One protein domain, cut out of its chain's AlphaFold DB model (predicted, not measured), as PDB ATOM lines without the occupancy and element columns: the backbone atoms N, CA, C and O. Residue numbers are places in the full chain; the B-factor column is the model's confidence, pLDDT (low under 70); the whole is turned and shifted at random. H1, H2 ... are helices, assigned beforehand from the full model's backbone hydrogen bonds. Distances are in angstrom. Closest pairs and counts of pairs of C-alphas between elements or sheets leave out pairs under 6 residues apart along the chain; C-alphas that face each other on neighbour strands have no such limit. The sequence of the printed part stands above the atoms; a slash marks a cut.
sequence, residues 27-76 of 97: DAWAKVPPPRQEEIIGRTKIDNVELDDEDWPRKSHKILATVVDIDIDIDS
ATOM      1  N   ASP A  27      93.549 108.264 149.080       92.00
ATOM      2  CA  ASP A  27      94.388 108.405 150.276       92.00
ATOM      3  C   ASP A  27      95.701 109.115 149.939       92.00
ATOM      4  O   ASP A  27      96.171 109.969 150.697       92.00
ATOM      5  N   ALA A  28      96.298 108.797 148.788       92.25
ATOM      6  CA  ALA A  28      97.435 109.542 148.261       92.25
ATOM      7  C   ALA A  28      97.033 110.970 147.868       92.25
ATOM      8  O   ALA A  28      97.737 111.920 148.212       92.25
ATOM      9  N   TRP A  29      95.887 111.143 147.201       91.62
ATOM     10  CA  TRP A  29      95.419 112.461 146.762       91.62
ATOM     11  C   TRP A  29      95.135 113.416 147.927       91.62
ATOM     12  O   TRP A  29      95.523 114.582 147.880       91.62
ATOM     13  N   ALA A  30      94.531 112.925 149.012       90.81
ATOM     14  CA  ALA A  30      94.221 113.723 150.198       90.81
ATOM     15  C   ALA A  30      95.467 114.287 150.904       90.81
ATOM     16  O   ALA A  30      95.366 115.285 151.616       90.81
ATOM     17  N   LYS A  31      96.643 113.682 150.694       95.12
ATOM     18  CA  LYS A  31      97.923 114.155 151.249       95.12
ATOM     19  C   LYS A  31      98.536 115.303 150.442       95.12
ATOM     20  O   LYS A  31      99.441 115.970 150.939       95.12
ATOM     21  N   VAL A  32      98.079 115.534 149.210       92.38
ATOM     22  CA  VAL A  32      98.558 116.636 148.366       92.38
ATOM     23  C   VAL A  32      97.886 117.938 148.819       92.38
ATOM     24  O   VAL A  32      96.656 117.978 148.881       92.38
ATOM     25  N   PRO A  33      98.637 119.013 149.121       93.19
ATOM     26  CA  PRO A  33      98.045 120.274 149.565       93.19
ATOM     27  C   PRO A  33      97.229 120.941 148.439       93.19
ATOM     28  O   PRO A  33      97.590 120.785 147.270       93.19
ATOM     29  N   PRO A  34      96.169 121.715 148.758       90.25
ATOM     30  CA  PRO A  34      95.262 122.282 147.755       90.25
ATOM     31  C   PRO A  34      95.943 123.071 146.625       90.25
ATOM     32  O   PRO A  34      95.635 122.755 145.481       90.25
ATOM     33  N   PRO A  35      96.927 123.962 146.877       89.12
ATOM     34  CA  PRO A  35      97.592 124.693 145.792       89.12
ATOM     35  C   PRO A  35      98.236 123.755 144.763       89.12
ATOM     36  O   PRO A  35      98.114 123.935 143.557       89.12
ATOM     37  N   ARG A  36      98.833 122.654 145.236       89.00
ATOM     38  CA  ARG A  36      99.455 121.665 144.355       89.00
ATOM     39  C   ARG A  36      98.426 120.827 143.591       89.00
ATOM     40  O   ARG A  36      98.720 120.365 142.494       89.00
ATOM     41  N   GLN A  37      97.236 120.613 144.153       90.69
ATOM     42  CA  GLN A  37      96.130 119.976 143.431       90.69
ATOM     43  C   GLN A  37      95.633 120.875 142.292       90.69
ATOM     44  O   GLN A  37      95.402 120.387 141.188       90.69
ATOM     45  N   GLU A  38      95.509 122.175 142.554       90.69
ATOM     46  CA  GLU A  38      95.060 123.178 141.583       90.69
ATOM     47  C   GLU A  38      96.039 123.304 140.415       90.69
ATOM     48  O   GLU A  38      95.601 123.307 139.271       90.69
ATOM     49  N   GLU A  39      97.350 123.263 140.667       88.88
ATOM     50  CA  GLU A  39      98.387 123.214 139.621       88.88
ATOM     51  C   GLU A  39      98.295 121.948 138.748       88.88
ATOM     52  O   GLU A  39      98.463 122.001 137.530       88.88
ATOM     53  N   ILE A  40      98.013 120.785 139.351       88.44
ATOM     54  CA  ILE A  40      97.870 119.517 138.613       88.44
ATOM     55  C   ILE A  40      96.638 119.558 137.695       88.44
ATOM     56  O   ILE A  40      96.689 119.069 136.563       88.44
ATOM     57  N   ILE A  41      95.532 120.130 138.171       90.38
ATOM     58  CA  ILE A  41      94.270 120.205 137.423       90.38
ATOM     59  C   ILE A  41      94.266 121.372 136.423       90.38
ATOM     60  O   ILE A  41      93.791 121.206 135.299       90.38
ATOM     61  N   GLY A  42      94.838 122.516 136.795       89.06
ATOM     62  CA  GLY A  42      94.827 123.776 136.045       89.06
ATOM     63  C   GLY A  42      93.662 124.711 136.397       89.06
ATOM     64  O   GLY A  42      93.353 125.609 135.620       89.06
ATOM     65  N   ARG A  43      92.973 124.483 137.525       91.62
ATOM     66  CA  ARG A  43      91.850 125.313 137.999       91.62
ATOM     67  C   ARG A  43      91.839 125.400 139.522       91.62
ATOM     68  O   ARG A  43      92.236 124.441 140.185       91.62
ATOM     69  N   THR A  44      91.322 126.498 140.068       90.88
ATOM     70  CA  THR A  44      91.099 126.636 141.514       90.88
ATOM     71  C   THR A  44      90.031 125.658 141.997       90.88
ATOM     72  O   THR A  44      89.064 125.352 141.298       90.88
ATOM     73  N   LYS A  45      90.195 125.129 143.209       87.69
ATOM     74  CA  LYS A  45      89.398 124.001 143.704       87.69
ATOM     75  C   LYS A  45      87.981 124.396 144.110       87.69
ATOM     76  O   LYS A  45      87.062 123.605 143.923       87.69
ATOM     77  N   ILE A  46      87.825 125.569 144.722       92.19
ATOM     78  CA  ILE A  46      86.532 126.041 145.241       92.19
ATOM     79  C   ILE A  46      85.783 126.825 144.171       92.19
ATOM     80  O   ILE A  46      84.640 126.500 143.859       92.19
ATOM     81  N   ASP A  47      86.447 127.817 143.585       91.81
ATOM     82  CA  ASP A  47      85.807 128.752 142.658       91.81
ATOM     83  C   ASP A  47      85.833 128.261 141.208       91.81
ATOM     84  O   ASP A  47      85.194 128.856 140.340       91.81
ATOM     85  N   ASN A  48      86.546 127.160 140.936       91.12
ATOM     86  CA  ASN A  48      86.663 126.564 139.609       91.12
ATOM     87  C   ASN A  48      87.153 127.570 138.552       91.12
ATOM     88  O   ASN A  48      86.735 127.517 137.397       91.12
ATOM     89  N   VAL A  49      88.024 128.499 138.937       91.00
ATOM     90  CA  VAL A  49      88.597 129.517 138.047       91.00
ATOM     91  C   VAL A  49      89.794 128.917 137.319       91.00
ATOM     92  O   VAL A  49      90.570 128.183 137.924       91.00
ATOM     93  N   GLU A  50      89.932 129.194 136.024       85.94
ATOM     94  CA  GLU A  50      91.093 128.750 135.243       85.94
ATOM     95  C   GLU A  50      92.367 129.431 135.722       85.94
ATOM     96  O   GLU A  50      92.371 130.628 135.998       85.94
ATOM     97  N   LEU A  51      93.434 128.644 135.830       85.00
ATOM     98  CA  LEU A  51      94.771 129.169 136.060       85.00
ATOM     99  C   LEU A  51      95.420 129.495 134.716       85.00
ATOM    100  O   LEU A  51      95.158 128.815 133.721       85.00
ATOM    101  N   ASP A  52      96.274 130.517 134.711       82.62
ATOM    102  CA  ASP A  52      97.057 130.877 133.534       82.62
ATOM    103  C   ASP A  52      98.008 129.739 133.143       82.62
ATOM    104  O   ASP A  52      98.477 128.956 133.978       82.62
ATOM    105  N   ASP A  53      98.288 129.650 131.845       70.31
ATOM    106  CA  ASP A  53      99.172 128.635 131.288       70.31
ATOM    107  C   ASP A  53     100.635 128.997 131.603       70.31
ATOM    108  O   ASP A  53     101.356 129.558 130.782       70.31
ATOM    109  N   GLU A  54     101.067 128.715 132.831       66.62
ATOM    110  CA  GLU A  54     102.454 128.900 133.259       66.62
ATOM    111  C   GLU A  54     103.354 127.758 132.755       66.62
ATOM    112  O   GLU A  54     102.947 126.590 132.704       66.62
ATOM    113  N   ASP A  55     104.615 128.078 132.437       63.38
ATOM    114  CA  ASP A  55     105.667 127.122 132.049       63.38
ATOM    115  C   ASP A  55     106.133 126.272 133.249       63.38
ATOM    116  O   ASP A  55     107.287 126.291 133.688       63.38
ATOM    117  N   TRP A  56     105.215 125.494 133.817       63.75
ATOM    118  CA  TRP A  56     105.537 124.541 134.864       63.75
ATOM    119  C   TRP A  56     106.304 123.352 134.268       63.75
ATOM    120  O   TRP A  56     105.969 122.880 133.178       63.75
ATOM    121  N   PRO A  57     107.251 122.735 135.003       67.75
ATOM    122  CA  PRO A  57     107.907 121.498 134.566       67.75
ATOM    123  C   PRO A  57     106.953 120.333 134.224       67.75
ATOM    124  O   PRO A  57     107.379 119.361 133.601       67.75
ATOM    125  N   ARG A  58     105.672 120.397 134.618       71.00
ATOM    126  CA  ARG A  58     104.608 119.523 134.107       71.00
ATOM    127  C   ARG A  58     103.381 120.343 133.742       71.00
ATOM    128  O   ARG A  58     102.859 121.053 134.590       71.00
ATOM    129  N   LYS A  59     102.880 120.143 132.525       79.69
ATOM    130  CA  LYS A  59     101.620 120.730 132.067       79.69
ATOM    131  C   LYS A  59     100.442 120.193 132.888       79.69
ATOM    132  O   LYS A  59     100.399 118.997 133.194       79.69
ATOM    133  N   SER A  60      99.509 121.076 133.233       84.25
ATOM    134  CA  SER A  60      98.266 120.725 133.926       84.25
ATOM    135  C   SER A  60      97.354 119.873 133.037       84.25
ATOM    136  O   SER A  60      97.507 119.841 131.810       84.25
ATOM    137  N   HIS A  61      96.381 119.182 133.640       87.12
ATOM    138  CA  HIS A  61      95.396 118.404 132.883       87.12
ATOM    139  C   HIS A  61      94.654 119.261 131.845       87.12
ATOM    140  O   HIS A  61      94.453 118.792 130.729       87.12
ATOM    141  N   LYS A  62      94.322 120.519 132.181       86.25
ATOM    142  CA  LYS A  62      93.721 121.494 131.256       86.25
ATOM    143  C   LYS A  62      94.566 121.674 129.998       86.25
ATOM    144  O   LYS A  62      94.080 121.400 128.909       86.25
ATOM    145  N   ILE A  63      95.842 122.036 130.147       83.50
ATOM    146  CA  ILE A  63      96.731 122.301 129.002       83.50
ATOM    147  C   ILE A  63      96.909 121.048 128.140       83.50
ATOM    148  O   ILE A  63      96.939 121.132 126.919       83.50
ATOM    149  N   LEU A  64      97.023 119.871 128.762       85.38
ATOM    150  CA  LEU A  64      97.163 118.607 128.033       85.38
ATOM    151  C   LEU A  64      95.879 118.178 127.308       85.38
ATOM    152  O   LEU A  64      95.953 117.387 126.370       85.38
ATOM    153  N   ALA A  65      94.718 118.654 127.757       84.44
ATOM    154  CA  ALA A  65      93.419 118.343 127.174       84.44
ATOM    155  C   ALA A  65      92.925 119.403 126.172       84.44
ATOM    156  O   ALA A  65      91.920 119.147 125.506       84.44
ATOM    157  N   THR A  66      93.616 120.540 126.056       83.12
ATOM    158  CA  THR A  66      93.403 121.560 125.023       83.12
ATOM    159  C   THR A  66      94.273 121.230 123.814       83.12
ATOM    160  O   THR A  66      95.502 121.253 123.887       83.12
ATOM    161  N   VAL A  67      93.632 120.899 122.694       83.75
ATOM    162  CA  VAL A  67      94.306 120.542 121.440       83.75
ATOM    163  C   VAL A  67      93.903 121.549 120.376       83.75
ATOM    164  O   VAL A  67      92.719 121.713 120.095       83.75
ATOM    165  N   VAL A  68      94.899 122.206 119.791       83.44
ATOM    166  CA  VAL A  68      94.739 123.177 118.704       83.44
ATOM    167  C   VAL A  68      95.485 122.688 117.471       83.44
ATOM    168  O   VAL A  68      96.459 121.936 117.595       83.44
ATOM    169  N   ASP A  69      95.029 123.102 116.292       79.00
ATOM    170  CA  ASP A  69      95.726 122.816 115.039       79.00
ATOM    171  C   ASP A  69      97.153 123.395 115.040       79.00
ATOM    172  O   ASP A  69      97.416 124.467 115.584       79.00
ATOM    173  N   ILE A  70      98.087 122.655 114.437       69.50
ATOM    174  CA  ILE A  70      99.509 123.034 114.316       69.50
ATOM    175  C   ILE A  70      99.804 123.643 112.928       69.50
ATOM    176  O   ILE A  70     100.869 124.227 112.716       69.50
ATOM    177  N   ASP A  71      98.867 123.534 111.984       68.75
ATOM    178  CA  ASP A  71      99.069 123.945 110.595       68.75
ATOM    179  C   ASP A  71      98.861 125.454 110.392       68.75
ATOM    180  O   ASP A  71      97.865 126.032 110.815       68.75
ATOM    181  N   ILE A  72      99.810 126.084 109.691       59.66
ATOM    182  CA  ILE A  72      99.861 127.535 109.422       59.66
ATOM    183  C   ILE A  72      98.734 128.000 108.474       59.66
ATOM    184  O   ILE A  72      98.378 129.177 108.481       59.66
ATOM    185  N   ASP A  73      98.162 127.085 107.683       60.62
ATOM    186  CA  ASP A  73      97.173 127.379 106.632       60.62
ATOM    187  C   ASP A  73      95.716 127.065 107.034       60.62
ATOM    188  O   ASP A  73      94.806 127.181 106.209       60.62
ATOM    189  N   ILE A  74      95.475 126.653 108.283       64.94
ATOM    190  CA  ILE A  74      94.140 126.344 108.812       64.94
ATOM    191  C   ILE A  74      93.881 127.277 109.996       64.94
ATOM    192  O   ILE A  74      94.747 127.444 110.854       64.94
ATOM    193  N   ASP A  75      92.699 127.905 110.038       63.28
ATOM    194  CA  ASP A  75      92.287 128.717 111.187       63.28
ATOM    195  C   ASP A  75      92.498 127.916 112.477       63.28
ATOM    196  O   ASP A  75      92.048 126.774 112.577       63.28
ATOM    197  N   SER A  76      93.202 128.514 113.442       63.56
ATOM    198  CA  SER A  76      93.612 127.890 114.703       63.56
ATOM    199  C   SER A  76      92.404 127.561 115.589       63.56
ATOM    200  O   SER A  76      92.102 128.270 116.550       63.56
TER     201      SER A  76
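AT A GLANCE: This is residues 27 to 76 of the 97 residues of an uncharacterized protein of Gluconacetobacter aggeris (UniProt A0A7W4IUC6). With little regular structure, three short helices, H1 to H3, follow one another along the longest axis, and residues 69 to 75 stick out as a tail. The class is all helix, with under half of the 50 printed residues in named helices. The whole is loose, with a radius of gyration of the C-alphas of 14.0 A, and spans 47 by 22 by 18 A.

HOW THE PARTS SIT: H1, residues 27 to 30, and H2, residues 34 to 41, are only just apart, at 8.3 A. H2 and H3, residues 61 to 65, only just touch, with 3 C-alpha pairs within 8 A, the closest Ile 41 and His 61 at 5.0 A. Every O i to N i+4 pair in H2 and H3 is within hydrogen-bond range.

IN THESE COORDINATES: H1 begins at C-alpha 27 (94.388, 108.405, 150.276), H2 is 10.6 A long, and H3 ends at C-alpha 65 (93.419, 118.343, 127.174).

THE WHOLE: The printed part has no cut; the H2 to H3 link, residues 42 to 60, is long. pLDDT is under 70 at residues 54 to 57 and 70 to 76.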